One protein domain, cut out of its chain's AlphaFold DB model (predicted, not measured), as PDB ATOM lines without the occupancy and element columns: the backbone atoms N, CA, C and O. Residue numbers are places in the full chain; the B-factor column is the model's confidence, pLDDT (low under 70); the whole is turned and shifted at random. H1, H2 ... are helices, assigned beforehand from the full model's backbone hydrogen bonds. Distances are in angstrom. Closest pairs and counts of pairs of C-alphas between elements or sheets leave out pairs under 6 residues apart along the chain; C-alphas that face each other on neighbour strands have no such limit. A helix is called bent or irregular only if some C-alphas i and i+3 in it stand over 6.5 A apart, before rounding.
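AT A GLANCE: This is residues 37 to 179 of the 179 residues of an uncharacterized protein of Acinetobacter rudis CIP 110305 (UniProt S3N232). An elongated helical body has H2 as its core: H3 folds back beside H2 as a hairpin, and H6 crosses H2. H7 slants across from the end of H6 to H2, H1 packs on H2 and H6, and beyond H4 and H5 the loop of residues 103 to 115 makes the far end of the longest axis. The printed part has 143 residues with seven named helices, H1 to H7 in chain order, and no named strand; its class is all helix, with mostly crossed packing. It is compact, with a radius of gyration of the C-alphas of 15.4 A and spans of 50 by 28 by 27 A.

IN THESE COORDINATES: H7, the longest helix by residues, covers residues 157 to 178, 31.1 A, from C-alpha 157 at (203.331, 70.757, 257.817) to C-alpha 178 at (199.500, 88.646, 232.628). It has a kink of 38 degrees near residue 172 and is only just irregular: C-alphas 173 and 176 are 6.6 A apart. H2 covers residues 55 to 75, 30.5 A; H6 residues 133 to 152, 29.0 A; H3 residues 79 to 92, 20.0 A. H1 covers residues 37 to 47, 14.5 A, beginning with C-alpha 37 at (213.369, 89.122, 249.601); H4 covers residues 94 to 102, and H5 residues 116 to 120.

HOW THE PARTS SIT: H2 is the hub, touching six helices. H2 and H3 form a helical hairpin at a shallow tilt of 16 degrees, opposite ways; their closest C-alphas, of Ala 63 and Gly 89, are 4.0 A apart. H7 touches H2 at a steep tilt of 40 degrees, closest at the C-alphas of Cys 69 and Cys 175, 5.5 A. H6 touches H2 at a steep tilt of 46 degrees, the same way, closest at Val 71 and Ser 145, C-alphas 6.2 A apart. H1 touches H2 with the C-alphas of Tyr 45 and Arg 61 closest, 6.3 A. H1 also touches H6, closest at the C-alphas of Leu 38 and Val 147, 6.3 A. H4 touches H6, closest at the C-alphas of Ala 97 and Lys 133, 4.8 A. H5 and H2 only just touch, with 3 pairs of C-alphas within 8 A. H3 and H7 are apart. Every O i to N i+4 pair is within hydrogen-bond range in H1 to H5; in H6 14 of 16 are, in H7 15 of 18.

THE WHOLE: The C-alphas of Asp 106 and Gly 157, the two farthest apart, are 50.4 A apart. The printed part has no cut. The links H4 to H5 and H5 to H6 are long, with 13 and 12 residues. The mean pLDDT of the printed part is 81.2; residues 49 to 52, 104 to 115, 128 and 152 to 159 are under 70.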
ATOM      1  N   ILE A  37     212.758  89.192 250.941       83.12
ATOM      2  CA  ILE A  37     213.369  89.122 249.601       83.12
ATOM      3  C   ILE A  37     212.309  89.002 248.499       83.12
ATOM      4  O   ILE A  37     212.328  89.778 247.539       83.12
ATOM      5  N   LEU A  38     211.365  88.063 248.638       84.06
ATOM      6  CA  LEU A  38     210.288  87.911 247.662       84.06
ATOM      7  C   LEU A  38     209.428  89.176 247.600       84.06
ATOM      8  O   LEU A  38     209.121  89.643 246.511       84.06
ATOM      9  N   GLU A  39     209.077  89.757 248.747       84.81
ATOM     10  CA  GLU A  39     208.256  90.973 248.828       84.81
ATOM     11  C   GLU A  39     208.929  92.167 248.141       84.81
ATOM     12  O   GLU A  39     208.282  92.885 247.379       84.81
ATOM     13  N   ASN A  40     210.239  92.329 248.324       84.06
ATOM     14  CA  ASN A  40     211.037  93.347 247.649       84.06
ATOM     15  C   ASN A  40     211.045  93.132 246.134       84.06
ATOM     16  O   ASN A  40     210.830  94.083 245.386       84.06
ATOM     17  N   MET A  41     211.204  91.887 245.670       86.75
ATOM     18  CA  MET A  41     211.077  91.582 244.243       86.75
ATOM     19  C   MET A  41     209.674  91.894 243.714       86.75
ATOM     20  O   MET A  41     209.554  92.498 242.650       86.75
ATOM     21  N   VAL A  42     208.607  91.531 244.440       88.12
ATOM     22  CA  VAL A  42     207.233  91.875 244.032       88.12
ATOM     23  C   VAL A  42     207.090  93.387 243.901       88.12
ATOM     24  O   VAL A  42     206.629  93.864 242.869       88.12
ATOM     25  N   LYS A  43     207.555  94.144 244.896       85.94
ATOM     26  CA  LYS A  43     207.489  95.602 244.875       85.94
ATOM     27  C   LYS A  43     208.243  96.185 243.680       85.94
ATOM     28  O   LYS A  43     207.696  97.013 242.960       85.94
ATOM     29  N   THR A  44     209.475  95.737 243.440       86.88
ATOM     30  CA  THR A  44     210.321  96.241 242.350       86.88
ATOM     31  C   THR A  44     209.778  95.900 240.971       86.88
ATOM     32  O   THR A  44     209.828  96.736 240.072       86.88
ATOM     33  N   TYR A  45     209.290  94.675 240.777       88.19
ATOM     34  CA  TYR A  45     208.915  94.220 239.444       88.19
ATOM     35  C   TYR A  45     207.437  94.394 239.152       88.19
ATOM     36  O   TYR A  45     207.133  94.691 238.009       88.19
ATOM     37  N   PHE A  46     206.522  94.255 240.110       87.19
ATOM     38  CA  PHE A  46     205.078  94.359 239.863       87.19
ATOM     39  C   PHE A  46     204.465  95.693 240.282       87.19
ATOM     40  O   PHE A  46     203.537  96.139 239.614       87.19
ATOM     41  N   ASP A  47     204.952  96.314 241.359       83.88
ATOM     42  CA  ASP A  47     204.268  97.472 241.956       83.88
ATOM     43  C   ASP A  47     204.902  98.815 241.569       83.88
ATOM     44  O   ASP A  47     204.244  99.851 241.632       83.88
ATOM     45  N   GLN A  48     206.173  98.815 241.166       76.06
ATOM     46  CA  GLN A  48     206.862 100.004 240.680       76.06
ATOM     47  C   GLN A  48     206.760 100.108 239.157       76.06
ATOM     48  O   GLN A  48     207.338  99.311 238.416       76.06
ATOM     49  N   GLU A  49     206.072 101.145 238.686       63.78
ATOM     50  CA  GLU A  49     206.243 101.630 237.320       63.78
ATOM     51  C   GLU A  49     207.533 102.447 237.246       63.78
ATOM     52  O   GLU A  49     207.770 103.347 238.052       63.78
ATOM     53  N   THR A  50     208.402 102.112 236.296       59.75
ATOM     54  CA  THR A  50     209.660 102.832 236.076       59.75
ATOM     55  C   THR A  50     209.570 103.554 234.741       59.75
ATOM     56  O   THR A  50     209.642 102.953 233.679       59.75
ATOM     57  N   LEU A  51     209.365 104.873 234.809       54.34
ATOM     58  CA  LEU A  51     209.115 105.752 233.657       54.34
ATOM     59  C   LEU A  51     210.366 106.038 232.797       54.34
ATOM     60  O   LEU A  51     210.296 106.853 231.884       54.34
ATOM     61  N   LEU A  52     211.513 105.417 233.101       62.94
ATOM     62  CA  LEU A  52     212.822 105.722 232.502       62.94
ATOM     63  C   LEU A  52     213.551 104.490 231.944       62.94
ATOM     64  O   LEU A  52     214.739 104.578 231.645       62.94
ATOM     65  N   ASP A  53     212.880 103.345 231.834       70.25
ATOM     66  CA  ASP A  53     213.509 102.157 231.260       70.25
ATOM     67  C   ASP A  53     213.722 102.333 229.748       70.25
ATOM     68  O   ASP A  53     212.845 102.821 229.028       70.25
ATOM     69  N   THR A  54     214.871 101.873 229.250       81.00
ATOM     70  CA  THR A  54     215.016 101.562 227.817       81.00
ATOM     71  C   THR A  54     214.032 100.458 227.409       81.00
ATOM     72  O   THR A  54     213.525  99.725 228.262       81.00
ATOM     73  N   GLU A  55     213.748 100.297 226.113       84.19
ATOM     74  CA  GLU A  55     212.838  99.235 225.655       84.19
ATOM     75  C   GLU A  55     213.331  97.848 226.102       84.19
ATOM     76  O   GLU A  55     212.543  97.015 226.555       84.19
ATOM     77  N   GLU A  56     214.641  97.610 226.045       83.81
ATOM     78  CA  GLU A  56     215.259  96.354 226.463       83.81
ATOM     79  C   GLU A  56     215.149  96.130 227.973       83.81
ATOM     80  O   GLU A  56     214.902  95.008 228.414       83.81
ATOM     81  N   GLU A  57     215.304  97.181 228.782       83.81
ATOM     82  CA  GLU A  57     215.128  97.095 230.235       83.81
ATOM     83  C   GLU A  57     213.668  96.860 230.610       83.81
ATOM     84  O   GLU A  57     213.375  96.013 231.455       83.81
ATOM     85  N   TYR A  58     212.740  97.530 229.931       87.31
ATOM     86  CA  TYR A  58     211.314  97.300 230.110       87.31
ATOM     87  C   TYR A  58     210.941  95.847 229.778       87.31
ATOM     88  O   TYR A  58     210.288  95.169 230.581       87.31
ATOM     89  N   LYS A  59     211.417  95.322 228.638       90.88
ATOM     90  CA  LYS A  59     211.246  93.908 228.270       90.88
ATOM     91  C   LYS A  59     211.886  92.982 229.301       90.88
ATOM     92  O   LYS A  59     211.240  92.036 229.737       90.88
ATOM     93  N   ALA A  60     213.089  93.273 229.782       91.00
ATOM     94  CA  ALA A  60     213.726  92.469 230.820       91.00
ATOM     95  C   ALA A  60     212.959  92.501 232.159       91.00
ATOM     96  O   ALA A  60     212.879  91.481 232.845       91.00
ATOM     97  N   ARG A  61     212.303  93.609 232.530       91.19
ATOM     98  CA  ARG A  61     211.388  93.620 233.687       91.19
ATOM     99  C   ARG A  61     210.156  92.762 233.451       91.19
ATOM    100  O   ARG A  61     209.767  92.010 234.348       91.19
ATOM    101  N   LEU A  62     209.550  92.843 232.264       92.44
ATOM    102  CA  LEU A  62     208.462  91.941 231.883       92.44
ATOM    103  C   LEU A  62     208.927  90.488 231.979       92.44
ATOM    104  O   LEU A  62     208.251  89.684 232.617       92.44
ATOM    105  N   ALA A  63     210.111  90.169 231.455       94.81
ATOM    106  CA  ALA A  63     210.704  88.846 231.557       94.81
ATOM    107  C   ALA A  63     210.743  88.352 233.004       94.81
ATOM    108  O   ALA A  63     210.245  87.264 233.287       94.81
ATOM    109  N   VAL A  64     211.240  89.165 233.944       94.50
ATOM    110  CA  VAL A  64     211.264  88.798 235.369       94.50
ATOM    111  C   VAL A  64     209.860  88.497 235.898       94.50
ATOM    112  O   VAL A  64     209.678  87.467 236.546       94.50
ATOM    113  N   ARG A  65     208.846  89.317 235.582       94.75
ATOM    114  CA  ARG A  65     207.446  89.055 235.987       94.75
ATOM    115  C   ARG A  65     206.952  87.702 235.470       94.75
ATOM    116  O   ARG A  65     206.411  86.907 236.239       94.75
ATOM    117  N   TYR A  66     207.168  87.430 234.184       96.88
ATOM    118  CA  TYR A  66     206.763  86.178 233.546       96.88
ATOM    119  C   TYR A  66     207.487  84.969 234.156       96.88
ATOM    120  O   TYR A  66     206.851  83.964 234.477       96.88
ATOM    121  N   LEU A  67     208.794  85.077 234.401       95.88
ATOM    122  CA  LEU A  67     209.591  84.015 235.016       95.88
ATOM    123  C   LEU A  67     209.194  83.762 236.479       95.88
ATOM    124  O   LEU A  67     209.063  82.604 236.870       95.88
ATOM    125  N   MET A  68     208.918  84.806 237.271       94.38
ATOM    126  CA  MET A  68     208.364  84.663 238.628       94.38
ATOM    127  C   MET A  68     207.033  83.898 238.602       94.38
ATOM    128  O   MET A  68     206.830  82.963 239.376       94.38
ATOM    129  N   CYS A  69     206.142  84.243 237.669       94.56
ATOM    130  CA  CYS A  69     204.866  83.552 237.501       94.56
ATOM    131  C   CYS A  69     205.023  82.099 237.057       94.56
ATOM    132  O   CYS A  69     204.347  81.226 237.598       94.56
ATOM    133  N   SER A  70     205.971  81.811 236.164       95.00
ATOM    134  CA  SER A  70     206.318  80.438 235.795       95.00
ATOM    135  C   SER A  70     206.684  79.593 237.020       95.00
ATOM    136  O   SER A  70     206.172  78.480 237.161       95.00
ATOM    137  N   VAL A  71     207.526  80.116 237.922       91.38
ATOM    138  CA  VAL A  71     207.949  79.404 239.142       91.38
ATOM    139  C   VAL A  71     206.762  79.142 240.074       91.38
ATOM    140  O   VAL A  71     206.572  78.013 240.530       91.38
ATOM    141  N   VAL A  72     205.924  80.155 240.310       89.94
ATOM    142  CA  VAL A  72     204.738  80.049 241.178       89.94
ATOM    143  C   VAL A  72     203.716  79.047 240.642       89.94
ATOM    144  O   VAL A  72     203.160  78.246 241.397       89.94
ATOM    145  N   ILE A  73     203.461  79.063 239.337       86.06
ATOM    146  CA  ILE A  73     202.496  78.159 238.705       86.06
ATOM    147  C   ILE A  73     203.031  76.722 238.705       86.06
ATOM    148  O   ILE A  73     202.288  75.790 239.027       86.06
ATOM    149  N   ASN A  74     204.330  76.538 238.444       83.38
ATOM    150  CA  ASN A  74     204.969  75.226 238.524       83.38
ATOM    151  C   ASN A  74     204.850  74.629 239.933       83.38
ATOM    152  O   ASN A  74     204.565  73.440 240.084       83.38
ATOM    153  N   TYR A  75     205.002  75.460 240.970       80.88
ATOM    154  CA  TYR A  75     204.788  75.046 242.357       80.88
ATOM    155  C   TYR A  75     203.351  74.541 242.591       80.88
ATOM    156  O   TYR A  75     203.146  73.507 243.229       80.88
ATOM    157  N   ASN A  76     202.354  75.202 241.994       73.38
ATOM    158  CA  ASN A  76     200.944  74.789 242.037       73.38
ATOM    159  C   ASN A  76     200.597  73.610 241.099       73.38
ATOM    160  O   ASN A  76     199.443  73.184 241.063       73.38
ATOM    161  N   LYS A  77     201.590  73.031 240.408       74.69
ATOM    162  CA  LYS A  77     201.500  71.843 239.538       74.69
ATOM    163  C   LYS A  77     200.704  72.009 238.232       74.69
ATOM    164  O   LYS A  77     200.368  70.992 237.623       74.69
ATOM    165  N   ASP A  78     200.482  73.231 237.746       77.19
ATOM    166  CA  ASP A  78     199.992  73.453 236.374       77.19
ATOM    167  C   ASP A  78     201.169  73.618 235.399       77.19
ATOM    168  O   ASP A  78     201.736  74.695 235.211       77.19
ATOM    169  N   LYS A  79     201.591  72.507 234.789       78.00
ATOM    170  CA  LYS A  79     202.792  72.490 233.941       78.00
ATOM    171  C   LYS A  79     202.613  73.230 232.615       78.00
ATOM    172  O   LYS A  79     203.598  73.738 232.078       78.00
ATOM    173  N   THR A  80     201.398  73.273 232.071       82.75
ATOM    174  CA  THR A  80     201.143  73.876 230.755       82.75
ATOM    175  C   THR A  80     201.172  75.392 230.862       82.75
ATOM    176  O   THR A  80     201.899  76.044 230.116       82.75
ATOM    177  N   GLU A  81     200.443  75.952 231.829       84.75
ATOM    178  CA  GLU A  81     200.427  77.398 232.042       84.75
ATOM    179  C   GLU A  81     201.817  77.896 232.466       84.75
ATOM    180  O   GLU A  81     202.327  78.860 231.894       84.75
ATOM    181  N   SER A  82     202.496  77.168 233.360       90.25
ATOM    182  CA  SER A  82     203.883  77.465 233.742       90.25
ATOM    183  C   SER A  82     204.819  77.542 232.529       90.25
ATOM    184  O   SER A  82     205.577  78.503 232.398       90.25
ATOM    185  N   SER A  83     204.720  76.585 231.599       90.69
ATOM    186  CA  SER A  83     205.562  76.558 230.395       90.69
ATOM    187  C   SER A  83     205.327  77.771 229.490       90.69
ATOM    188  O   SER A  83     206.284  78.323 228.950       90.69
ATOM    189  N   ASN A  84     204.080  78.231 229.351       90.06
ATOM    190  CA  ASN A  84     203.768  79.421 228.553       90.06
ATOM    191  C   ASN A  84     204.402  80.682 229.153       90.06
ATOM    192  O   ASN A  84     204.990  81.487 228.430       90.06
ATOM    193  N   PHE A  85     204.319  80.836 230.477       94.00
ATOM    194  CA  PHE A  85     204.971  81.934 231.187       94.00
ATOM    195  C   PHE A  85     206.496  81.867 231.070       94.00
ATOM    196  O   PHE A  85     207.133  82.892 230.834       94.00
ATOM    197  N   TYR A  86     207.078  80.670 231.180       95.94
ATOM    198  CA  TYR A  86     208.514  80.458 231.010       95.94
ATOM    199  C   TYR A  86     208.992  80.907 229.627       95.94
ATOM    200  O   TYR A  86     209.932  81.691 229.539       95.94
ATOM    201  N   ILE A  87     208.324  80.452 228.561       95.44
ATOM    202  CA  ILE A  87     208.694  80.774 227.175       95.44
ATOM    203  C   ILE A  87     208.618  82.284 226.942       95.44
ATOM    204  O   ILE A  87     209.622  82.885 226.571       95.44
ATOM    205  N   LYS A  88     207.481  82.919 227.268       96.25
ATOM    206  CA  LYS A  88     207.327  84.379 227.141       96.25
ATOM    207  C   LYS A  88     208.410  85.127 227.929       96.25
ATOM    208  O   LYS A  88     208.981  86.093 227.434       96.25
ATOM    209  N   GLY A  89     208.706  84.679 229.151       96.94
ATOM    210  CA  GLY A  89     209.745  85.279 229.985       96.94
ATOM    211  C   GLY A  89     211.139  85.176 229.367       96.94
ATOM    212  O   GLY A  89     211.885  86.149 229.375       96.94
ATOM    213  N   MET A  90     211.480  84.024 228.792       96.69
ATOM    214  CA  MET A  90     212.749  83.817 228.091       96.69
ATOM    215  C   MET A  90     212.862  84.676 226.829       96.69
ATOM    216  O   MET A  90     213.931  85.227 226.578       96.69
ATOM    217  N   ASP A  91     211.769  84.818 226.078       96.62
ATOM    218  CA  ASP A  91     211.723  85.620 224.853       96.62
ATOM    219  C   ASP A  91     211.899  87.115 225.154       96.62
ATOM    220  O   ASP A  91     212.717  87.783 224.527       96.62
ATOM    221  N   TYR A  92     211.210  87.642 226.173       96.19
ATOM    222  CA  TYR A  92     211.381  89.038 226.597       96.19
ATOM    223  C   TYR A  92     212.790  89.347 227.124       96.19
ATOM    224  O   TYR A  92     213.222  90.497 227.088       96.19
ATOM    225  N   LEU A  93     213.512  88.343 227.623       94.81
ATOM    226  CA  LEU A  93     214.870  88.520 228.132       94.81
ATOM    227  C   LEU A  93     215.929  88.483 227.020       94.81
ATOM    228  O   LEU A  93     217.087  88.793 227.291       94.81
ATOM    229  N   ASP A  94     215.571  88.087 225.795       94.19
ATOM    230  CA  ASP A  94     216.541  87.738 224.754       94.19
ATOM    231  C   ASP A  94     217.425  88.924 224.342       94.19
ATOM    232  O   ASP A  94     218.648  88.810 224.416       94.19
ATOM    233  N   ASP A  95     216.829  90.076 224.016       91.06
ATOM    234  CA  ASP A  95     217.557  91.299 223.629       91.06
ATOM    235  C   ASP A  95     218.517  91.756 224.740       91.06
ATOM    236  O   ASP A  95     219.685  92.082 224.509       91.06
ATOM    237  N   PHE A  96     218.038  91.716 225.983       89.31
ATOM    238  CA  PHE A  96     218.815  92.109 227.151       89.31
ATOM    239  C   PHE A  96     219.974  91.137 227.426       89.31
ATOM    240  O   PHE A  96     221.090  91.563 227.722       89.31
ATOM    241  N   ALA A  97     219.747  89.832 227.270       90.19
ATOM    242  CA  ALA A  97     220.785  88.815 227.409       90.19
ATOM    243  C   ALA A  97     221.833  88.894 226.288       90.19
ATOM    244  O   ALA A  97     223.018  88.708 226.555       90.19
ATOM    245  N   ILE A  98     221.425  89.216 225.054       90.44
ATOM    246  CA  ILE A  98     222.341  89.491 223.935       90.44
ATOM    247  C   ILE A  98     223.234  90.684 224.269       90.44
ATOM    248  O   ILE A  98     224.449  90.608 224.092       90.44
ATOM    249  N   LYS A  99     222.648  91.773 224.777       85.31
ATOM    250  CA  LYS A  99     223.401  92.961 225.186       85.31
ATOM    251  C   LYS A  99     224.428  92.622 226.263       85.31
ATOM    252  O   LYS A  99     225.597  92.939 226.088       85.31
ATOM    253  N   LEU A 100     224.022  91.913 227.318       83.19
ATOM    254  CA  LEU A 100     224.934  91.489 228.386       83.19
ATOM    255  C   LEU A 100     226.049  90.551 227.896       83.19
ATOM    256  O   LEU A 100     227.176  90.657 228.365       83.19
ATOM    257  N   ALA A 101     225.757  89.649 226.956       85.00
ATOM    258  CA  ALA A 101     226.758  88.743 226.389       85.00
ATOM    259  C   ALA A 101     227.804  89.470 225.522       85.00
ATOM    260  O   ALA A 101     228.940  89.004 225.400       85.00
ATOM    261  N   ASN A 102     227.411  90.586 224.901       82.44
ATOM    262  CA  ASN A 102     228.228  91.333 223.946       82.44
ATOM    263  C   ASN A 102     228.926  92.555 224.544       82.44
ATOM    264  O   ASN A 102     229.852  93.070 223.920       82.44
ATOM    265  N   ASP A 103     228.490  93.041 225.703       73.12
ATOM    266  CA  ASP A 103     229.045  94.237 226.319       73.12
ATOM    267  C   ASP A 103     230.465  93.931 226.866       73.12
ATOM    268  O   ASP A 103     230.696  93.038 227.686       73.12
ATOM    269  N   GLN A 104     231.468  94.580 226.260       54.00
ATOM    270  CA  GLN A 104     232.897  94.237 226.353       54.00
ATOM    271  C   GLN A 104     233.633  95.041 227.432       54.00
ATOM    272  O   GLN A 104     234.776  95.442 227.233       54.00
ATOM    273  N   GLY A 105     233.000  95.322 228.569       54.19
ATOM    274  CA  GLY A 105     233.665  96.078 229.628       54.19
ATOM    275  C   GLY A 105     234.956  95.389 230.094       54.19
ATOM    276  O   GLY A 105     234.891  94.357 230.755       54.19
ATOM    277  N   ASP A 106     236.117  95.996 229.825       47.88
ATOM    278  CA  ASP A 106     237.463  95.578 230.275       47.88
ATOM    279  C   ASP A 106     237.639  95.556 231.811       47.88
ATOM    280  O   ASP A 106     238.733  95.338 232.334       47.88
ATOM    281  N   ASN A 107     236.569  95.779 232.574       47.47
ATOM    282  CA  ASN A 107     236.627  95.959 234.011       47.47
ATOM    283  C   ASN A 107     236.057  94.751 234.756       47.47
ATOM    284  O   ASN A 107     234.867  94.453 234.715       47.47
ATOM    285  N   PHE A 108     236.935  94.143 235.555       46.66
ATOM    286  CA  PHE A 108     236.692  93.082 236.542       46.66
ATOM    287  C   PHE A 108     235.506  93.347 237.499       46.66
ATOM    288  O   PHE A 108     234.989  92.426 238.134       46.66
ATOM    289  N   PHE A 109     235.048  94.598 237.615       42.62
ATOM    290  CA  PHE A 109     233.916  95.002 238.446       42.62
ATOM    291  C   PHE A 109     232.576  94.763 237.738       42.62
ATOM    292  O   PHE A 109     231.893  95.694 237.330       42.62
ATOM    293  N   THR A 110     232.240  93.475 237.621       46.88
ATOM    294  CA  THR A 110     230.896  92.877 237.730       46.88
ATOM    295  C   THR A 110     229.701  93.778 237.373       46.88
ATOM    296  O   THR A 110     229.376  94.726 238.085       46.88
ATOM    297  N   TYR A 111     228.932  93.375 236.352       47.78
ATOM    298  CA  TYR A 111     227.639  93.945 235.910       47.78
ATOM    299  C   TYR A 111     226.649  94.335 237.019       47.78
ATOM    300  O   TYR A 111     225.774  95.180 236.808       47.78
ATOM    301  N   LYS A 112     226.826  93.779 238.222       44.72
ATOM    302  CA  LYS A 112     226.203  94.232 239.464       44.72
ATOM    303  C   LYS A 112     226.391  95.731 239.731       44.72
ATOM    304  O   LYS A 112     225.635  96.255 240.527       44.72
ATOM    305  N   ASN A 113     227.319  96.445 239.091       43.41
ATOM    306  CA  ASN A 113     227.463  97.897 239.245       43.41
ATOM    307  C   ASN A 113     226.734  98.736 238.184       43.41
ATOM    308  O   ASN A 113     226.428  99.893 238.475       43.41
ATOM    309  N   MET A 114     226.363  98.180 237.027       50.84
ATOM    310  CA  MET A 114     225.873  98.988 235.897       50.84
ATOM    311  C   MET A 114     224.384  98.835 235.593       50.84
ATOM    312  O   MET A 114     223.753  99.844 235.295       50.84
ATOM    313  N   ASN A 115     223.786  97.644 235.729       67.75
ATOM    314  CA  ASN A 115     222.372  97.472 235.379       67.75
ATOM    315  C   ASN A 115     221.467  97.240 236.598       67.75
ATOM    316  O   ASN A 115     221.674  96.317 237.391       67.75
ATOM    317  N   THR A 116     220.438  98.079 236.728       71.44
ATOM    318  CA  THR A 116     219.466  98.043 237.826       71.44
ATOM    319  C   THR A 116     218.748  96.699 237.918       71.44
ATOM    320  O   THR A 116     218.579  96.208 239.026       71.44
ATOM    321  N   ILE A 117     218.421  96.056 236.792       80.56
ATOM    322  CA  ILE A 117     217.721  94.761 236.769       80.56
ATOM    323  C   ILE A 117     218.596  93.662 237.379       80.56
ATOM    324  O   ILE A 117     218.132  92.891 238.215       80.56
ATOM    325  N   VAL A 118     219.884  93.615 237.023       74.44
ATOM    326  CA  VAL A 118     220.827  92.632 237.586       74.44
ATOM    327  C   VAL A 118     221.004  92.851 239.092       74.44
ATOM    328  O   VAL A 118     221.025  91.888 239.854       74.44
ATOM    329  N   LYS A 119     221.073  94.112 239.540       74.38
ATOM    330  CA  LYS A 119     221.179  94.468 240.967       74.38
ATOM    331  C   LYS A 119     219.974  94.021 241.789       74.38
ATOM    332  O   LYS A 119     220.132  93.695 242.963       74.38
ATOM    333  N   THR A 120     218.784  94.045 241.197       78.69
ATOM    334  CA  THR A 120     217.526  93.784 241.901       78.69
ATOM    335  C   THR A 120     217.108  92.317 241.886       78.69
ATOM    336  O   THR A 120     216.099  91.980 242.502       78.69
ATOM    337  N   ILE A 121     217.848  91.428 241.212       83.81
ATOM    338  CA  ILE A 121     217.650  89.978 241.335       83.81
ATOM    339  C   ILE A 121     218.616  89.422 242.392       83.81
ATOM    340  O   ILE A 121     219.836  89.441 242.199       83.81
ATOM    341  N   PRO A 122     218.098  88.888 243.510       81.94
ATOM    342  CA  PRO A 122     218.915  88.284 244.552       81.94
ATOM    343  C   PRO A 122     219.779  87.150 244.006       81.94
ATOM    344  O   PRO A 122     219.318  86.326 243.219       81.94
ATOM    345  N   ARG A 123     221.035  87.085 244.463       77.69
ATOM    346  CA  ARG A 123     222.006  86.036 244.094       77.69
ATOM    347  C   ARG A 123     222.300  85.933 242.589       77.69
ATOM    348  O   ARG A 123     222.944  84.974 242.175       77.69
ATOM    349  N   LEU A 124     221.877  86.900 241.771       82.69
ATOM    350  CA  LEU A 124     222.303  86.974 240.379       82.69
ATOM    351  C   LEU A 124     223.692  87.613 240.311       82.69
ATOM    352  O   LEU A 124     223.891  88.770 240.679       82.69
ATOM    353  N   SER A 125     224.658  86.836 239.836       76.81
ATOM    354  CA  SER A 125     226.010  87.295 239.540       76.81
ATOM    355  C   SER A 125     226.390  86.777 238.166       76.81
ATOM    356  O   SER A 125     226.433  85.566 237.970       76.81
ATOM    357  N   ILE A 126     226.628  87.683 237.220       75.81
ATOM    358  CA  ILE A 126     227.020  87.339 235.851       75.81
ATOM    359  C   ILE A 126     228.487  87.716 235.687       75.81
ATOM    360  O   ILE A 126     228.858  88.888 235.795       75.81
ATOM    361  N   ASP A 127     229.316  86.699 235.471       75.00
ATOM    362  CA  ASP A 127     230.737  86.863 235.183       75.00
ATOM    363  C   ASP A 127     230.915  87.413 233.760       75.00
ATOM    364  O   ASP A 127     230.251  86.961 232.830       75.00
ATOM    365  N   TYR A 128     231.822  88.375 233.579       69.94
ATOM    366  CA  TYR A 128     232.081  89.034 232.291       69.94
ATOM    367  C   TYR A 128     232.560  88.068 231.189       69.94
ATOM    368  O   TYR A 128     232.505  88.383 230.002       69.94
ATOM    369  N   ARG A 129     233.041  86.876 231.564       75.50
ATOM    370  CA  ARG A 129     233.445  85.815 230.630       75.50
ATOM    371  C   ARG A 129     232.252  85.062 230.046       75.50
ATOM    372  O   ARG A 129     232.419  84.329 229.072       75.50
ATOM    373  N   VAL A 130     231.061  85.217 230.623       80.69
ATOM    374  CA  VAL A 130     229.833  84.610 230.112       80.69
ATOM    375  C   VAL A 130     229.359  85.389 228.889       80.69
ATOM    376  O   VAL A 130     228.695  86.412 229.003       80.69
ATOM    377  N   LYS A 131     229.689  84.868 227.704       83.44
ATOM    378  CA  LYS A 131     229.316  85.446 226.400       83.44
ATOM    379  C   LYS A 131     228.213  84.661 225.688       83.44
ATOM    380  O   LYS A 131     228.122  84.668 224.464       83.44
ATOM    381  N   ASP A 132     227.398  83.945 226.454       88.19
ATOM    382  CA  ASP A 132     226.312  83.114 225.943       88.19
ATOM    383  C   ASP A 132     224.974  83.621 226.490       88.19
ATOM    384  O   ASP A 132     224.724  83.583 227.699       88.19
ATOM    385  N   LYS A 133     224.110  84.102 225.588       91.44
ATOM    386  CA  LYS A 133     222.805  84.661 225.957       91.44
ATOM    387  C   LYS A 133     221.892  83.630 226.623       91.44
ATOM    388  O   LYS A 133     221.131  83.981 227.520       91.44
ATOM    389  N   ASP A 134     221.949  82.366 226.209       93.31
ATOM    390  CA  ASP A 134     221.089  81.316 226.749       93.31
ATOM    391  C   ASP A 134     221.552  80.930 228.156       93.31
ATOM    392  O   ASP A 134     220.720  80.727 229.044       93.31
ATOM    393  N   MET A 135     222.868  80.938 228.402       91.06
ATOM    394  CA  MET A 135     223.411  80.782 229.749       91.06
ATOM    395  C   MET A 135     222.984  81.937 230.662       91.06
ATOM    396  O   MET A 135     222.510  81.684 231.768       91.06
ATOM    397  N   ILE A 136     223.054  83.189 230.192       89.62
ATOM    398  CA  ILE A 136     222.592  84.366 230.950       89.62
ATOM    399  C   ILE A 136     221.106  84.247 231.303       89.62
ATOM    400  O   ILE A 136     220.737  84.398 232.469       89.62
ATOM    401  N   LYS A 137     220.249  83.916 230.330       93.12
ATOM    402  CA  LYS A 137     218.815  83.689 230.573       93.12
ATOM    403  C   LYS A 137     218.575  82.586 231.611       93.12
ATOM    404  O   LYS A 137     217.735  82.735 232.500       93.12
ATOM    405  N   GLY A 138     219.355  81.505 231.544       91.12
ATOM    406  CA  GLY A 138     219.339  80.432 232.538       91.12
ATOM    407  C   GLY A 138     219.706  80.912 233.945       91.12
ATOM    408  O   GLY A 138     219.015  80.574 234.905       91.12
ATOM    409  N   MET A 139     220.738  81.750 234.073       90.12
ATOM    410  CA  MET A 139     221.165  82.327 235.354       90.12
ATOM    411  C   MET A 139     220.074  83.210 235.970       90.12
ATOM    412  O   MET A 139     219.775  83.066 237.154       90.12
ATOM    413  N   PHE A 140     219.416  84.052 235.166       91.81
ATOM    414  CA  PHE A 140     218.255  84.837 235.602       91.81
ATOM    415  C   PHE A 140     217.158  83.948 236.195       91.81
ATOM    416  O   PHE A 140     216.705  84.170 237.319       91.81
ATOM    417  N   PHE A 141     216.748  82.914 235.459       94.12
ATOM    418  CA  PHE A 141     215.694  82.012 235.916       94.12
ATOM    419  C   PHE A 141     216.081  81.235 237.176       94.12
ATOM    420  O   PHE A 141     215.251  81.068 238.073       94.12
ATOM    421  N   GLN A 142     217.336  80.792 237.273       90.50
ATOM    422  CA  GLN A 142     217.845  80.084 238.443       90.50
ATOM    423  C   GLN A 142     217.810  80.971 239.694       90.50
ATOM    424  O   GLN A 142     217.292  80.547 240.729       90.50
ATOM    425  N   SER A 143     218.305  82.208 239.591       89.50
ATOM    426  CA  SER A 143     218.301  83.171 240.696       89.50
ATOM    427  C   SER A 143     216.881  83.518 241.149       89.50
ATOM    428  O   SER A 143     216.614  83.537 242.348       89.50
ATOM    429  N   ILE A 144     215.944  83.703 240.211       92.06
ATOM    430  CA  ILE A 144     214.522  83.901 240.534       92.06
ATOM    431  C   ILE A 144     213.960  82.669 241.254       92.06
ATOM    432  O   ILE A 144     213.327  82.804 242.296       92.06
ATOM    433  N   SER A 145     214.212  81.464 240.739       89.38
ATOM    434  CA  SER A 145     213.678  80.216 241.304       89.38
ATOM    435  C   SER A 145     214.138  79.975 242.741       89.38
ATOM    436  O   SER A 145     213.347  79.531 243.572       89.38
ATOM    437  N   TRP A 146     215.390  80.316 243.056       86.44
ATOM    438  CA  TRP A 146     215.932  80.208 244.410       86.44
ATOM    439  C   TRP A 146     215.173  81.043 245.438       86.44
ATOM    440  O   TRP A 146     214.951  80.563 246.544       86.44
ATOM    441  N   VAL A 147     214.709  82.239 245.071       85.62
ATOM    442  CA  VAL A 147     213.913  83.078 245.981       85.62
ATOM    443  C   VAL A 147     212.622  82.369 246.392       85.62
ATOM    444  O   VAL A 147     212.253  82.375 247.561       85.62
ATOM    445  N   PHE A 148     211.952  81.697 245.455       84.50
ATOM    446  CA  PHE A 148     210.732  80.948 245.764       84.50
ATOM    447  C   PHE A 148     211.008  79.640 246.506       84.50
ATOM    448  O   PHE A 148     210.173  79.217 247.301       84.50
ATOM    449  N   TRP A 149     212.149  78.991 246.266       79.19
ATOM    450  CA  TRP A 149     212.541  77.796 247.019       79.19
ATOM    451  C   TRP A 149     212.829  78.108 248.484       79.19
ATOM    452  O   TRP A 149     212.359  77.370 249.346       79.19
ATOM    453  N   ASP A 150     213.526  79.210 248.767       78.44
ATOM    454  CA  ASP A 150     213.799  79.650 250.138       78.44
ATOM    455  C   ASP A 150     212.492  79.977 250.884       78.44
ATOM    456  O   ASP A 150     212.321  79.600 252.040       78.44
ATOM    457  N   GLU A 151     211.529  80.603 250.202       75.00
ATOM    458  CA  GLU A 151     210.193  80.903 250.742       75.00
ATOM    459  C   GLU A 151     209.317  79.656 250.949       75.00
ATOM    460  O   GLU A 151     208.450  79.636 251.825       75.00
ATOM    461  N   ALA A 152     209.516  78.616 250.138       69.31
ATOM    462  CA  ALA A 152     208.781  77.357 250.222       69.31
ATOM    463  C   ALA A 152     209.374  76.368 251.243       69.31
ATOM    464  O   ALA A 152     208.775  75.320 251.508       69.31
ATOM    465  N   TRP A 153     210.549  76.666 251.805       66.12
ATOM    466  CA  TRP A 153     211.214  75.811 252.778       66.12
ATOM    467  C   TRP A 153     210.713  76.101 254.206       66.12
ATOM    468  O   TRP A 153     210.726  77.256 254.632       66.12
ATOM    469  N   PRO A 154     210.321  75.093 255.014       61.03
ATOM    470  CA  PRO A 154     210.336  73.650 254.763       61.03
ATOM    471  C   PRO A 154     209.059  73.109 254.084       61.03
ATOM    472  O   PRO A 154     207.938  73.485 254.426       61.03
ATOM    473  N   TYR A 155     209.235  72.115 253.205       61.12
ATOM    474  CA  TYR A 155     208.205  71.475 252.362       61.12
ATOM    475  C   TYR A 155     207.109  70.661 253.097       61.12
ATOM    476  O   TYR A 155     206.398  69.873 252.468       61.12
ATOM    477  N   PHE A 156     206.942  70.800 254.416       60.00
ATOM    478  CA  PHE A 156     206.024  69.972 255.207       60.00
ATOM    479  C   PHE A 156     205.265  70.773 256.274       60.00
ATOM    480  O   PHE A 156     205.685  71.852 256.694       60.00
ATOM    481  N   GLY A 157     204.136  70.215 256.721       65.12
ATOM    482  CA  GLY A 157     203.331  70.757 257.817       65.12
ATOM    483  C   GLY A 157     202.718  72.131 257.529       65.12
ATOM    484  O   GLY A 157     202.387  72.467 256.392       65.12
ATOM    485  N   GLU A 158     202.569  72.931 258.584       69.50
ATOM    486  CA  GLU A 158     201.956  74.265 258.548       69.50
ATOM    487  C   GLU A 158     202.690  75.240 257.609       69.50
ATOM    488  O   GLU A 158     202.062  76.067 256.946       69.50
ATOM    489  N   ASN A 159     204.014  75.114 257.494       69.31
ATOM    490  CA  ASN A 159     204.834  76.000 256.663       69.31
ATOM    491  C   ASN A 159     204.546  75.822 255.170       69.31
ATOM    492  O   ASN A 159     204.360  76.815 254.465       69.31
ATOM    493  N   ARG A 160     204.375  74.578 254.707       72.19
ATOM    494  CA  ARG A 160     203.912  74.308 253.340       72.19
ATOM    495  C   ARG A 160     202.533  74.909 253.082       72.19
ATOM    496  O   ARG A 160     202.322  75.516 252.042       72.19
ATOM    497  N   MET A 161     201.595  74.783 254.024       73.25
ATOM    498  CA  MET A 161     200.249  75.352 253.862       73.25
ATOM    499  C   MET A 161     200.282  76.883 253.736       73.25
ATOM    500  O   MET A 161     199.546  77.449 252.926       73.25
ATOM    501  N   LYS A 162     201.155  77.552 254.499       78.81
ATOM    502  CA  LYS A 162     201.380  79.003 254.396       78.81
ATOM    503  C   LYS A 162     201.988  79.388 253.044       78.81
ATOM    504  O   LYS A 162     201.492  80.329 252.422       78.81
ATOM    505  N   ALA A 163     202.992  78.650 252.565       77.50
ATOM    506  CA  ALA A 163     203.589  78.865 251.245       77.50
ATOM    507  C   ALA A 163     202.563  78.656 250.115       77.50
ATOM    508  O   ALA A 163     202.405  79.527 249.260       77.50
ATOM    509  N   ASP A 164     201.779  77.573 250.164       81.75
ATOM    510  CA  ASP A 164     200.700  77.288 249.210       81.75
ATOM    511  C   ASP A 164     199.679  78.439 249.158       81.75
ATOM    512  O   ASP A 164     199.287  78.884 248.077       81.75
ATOM    513  N   ALA A 165     199.245  78.947 250.316       84.62
ATOM    514  CA  ALA A 165     198.308  80.069 250.385       84.62
ATOM    515  C   ALA A 165     198.916  81.359 249.805       84.62
ATOM    516  O   ALA A 165     198.263  82.044 249.011       84.62
ATOM    517  N   LYS A 166     200.176  81.662 250.149       85.94
ATOM    518  CA  LYS A 166     200.921  82.826 249.642       85.94
ATOM    519  C   LYS A 166     201.065  82.770 248.120       85.94
ATOM    520  O   LYS A 166     200.747  83.743 247.440       85.94
ATOM    521  N   PHE A 167     201.459  81.627 247.567       88.38
ATOM    522  CA  PHE A 167     201.659  81.452 246.128       88.38
ATOM    523  C   PHE A 167     200.353  81.412 245.333       88.38
ATOM    524  O   PHE A 167     200.294  81.971 244.240       88.38
ATOM    525  N   LYS A 168     199.271  80.849 245.883       88.62
ATOM    526  CA  LYS A 168     197.931  80.962 245.275       88.62
ATOM    527  C   LYS A 168     197.454  82.411 245.213       88.62
ATOM    528  O   LYS A 168     196.912  82.831 244.189       88.62
ATOM    529  N   LYS A 169     197.666  83.179 246.287       89.50
ATOM    530  CA  LYS A 169     197.347  84.611 246.317       89.50
ATOM    531  C   LYS A 169     198.174  85.374 245.279       89.50
ATOM    532  O   LYS A 169     197.595  86.081 244.460       89.50
ATOM    533  N   PHE A 170     199.491  85.153 245.254       90.00
ATOM    534  CA  PHE A 170     200.389  85.761 244.271       90.00
ATOM    535  C   PHE A 170     199.952  85.460 242.835       90.00
ATOM    536  O   PHE A 170     199.817  86.378 242.033       90.00
ATOM    537  N   TYR A 171     199.653  84.197 242.516       90.31
ATOM    538  CA  TYR A 171     199.157  83.824 241.193       90.31
ATOM    539  C   TYR A 171     197.906  84.623 240.806       90.31
ATOM    540  O   TYR A 171     197.863  85.229 239.737       90.31
ATOM    541  N   LYS A 172     196.904  84.671 241.692       91.31
ATOM    542  CA  LYS A 172     195.641  85.368 241.431       91.31
ATOM    543  C   LYS A 172     195.836  86.870 241.208       91.31
ATOM    544  O   LYS A 172     195.188  87.433 240.332       91.31
ATOM    545  N   GLU A 173     196.681  87.506 242.014       92.06
ATOM    546  CA  GLU A 173     196.851  88.963 242.020       92.06
ATOM    547  C   GLU A 173     197.838  89.459 240.961       92.06
ATOM    548  O   GLU A 173     197.662  90.554 240.437       92.06
ATOM    549  N   LYS A 174     198.877  88.677 240.660       92.44
ATOM    550  CA  LYS A 174     200.024  89.126 239.860       92.44
ATOM    551  C   LYS A 174     200.175  88.372 238.543       92.44
ATOM    552  O   LYS A 174     200.509  88.989 237.542       92.44
ATOM    553  N   CYS A 175     199.893  87.069 238.514       92.75
ATOM    554  CA  CYS A 175     200.116  86.247 237.320       92.75
ATOM    555  C   CYS A 175     198.903  86.155 236.409       92.75
ATOM    556  O   CYS A 175     199.040  86.297 235.200       92.75
ATOM    557  N   LYS A 176     197.707  85.979 236.972       90.88
ATOM    558  CA  LYS A 176     196.475  85.897 236.186       90.88
ATOM    559  C   LYS A 176     196.233  87.128 235.290       90.88
ATOM    560  O   LYS A 176     195.786  86.927 234.167       90.88
ATOM    561  N   PRO A 177     196.544  88.372 235.709       90.50
ATOM    562  CA  PRO A 177     196.439  89.539 234.827       90.50
ATOM    563  C   PRO A 177     197.425  89.558 233.646       90.50
ATOM    564  O   PRO A 177     197.240  90.351 232.731       90.50
ATOM    565  N   LEU A 178     198.478  88.733 233.677       86.88
ATOM    566  CA  LEU A 178     199.500  88.646 232.628       86.88
ATOM    567  C   LEU A 178     199.256  87.508 231.619       86.88
ATOM    568  O   LEU A 178     199.983  87.429 230.627       86.88
ATOM    569  N   ALA A 179     198.323  86.594 231.911       77.88
ATOM    570  CA  ALA A 179     198.101  85.361 231.151       77.88
ATOM    571  C   ALA A 179     197.589  85.629 229.728       77.88
ATOM    572  O   ALA A 179     196.594  86.376 229.594       77.88
TER     573      ALA A 179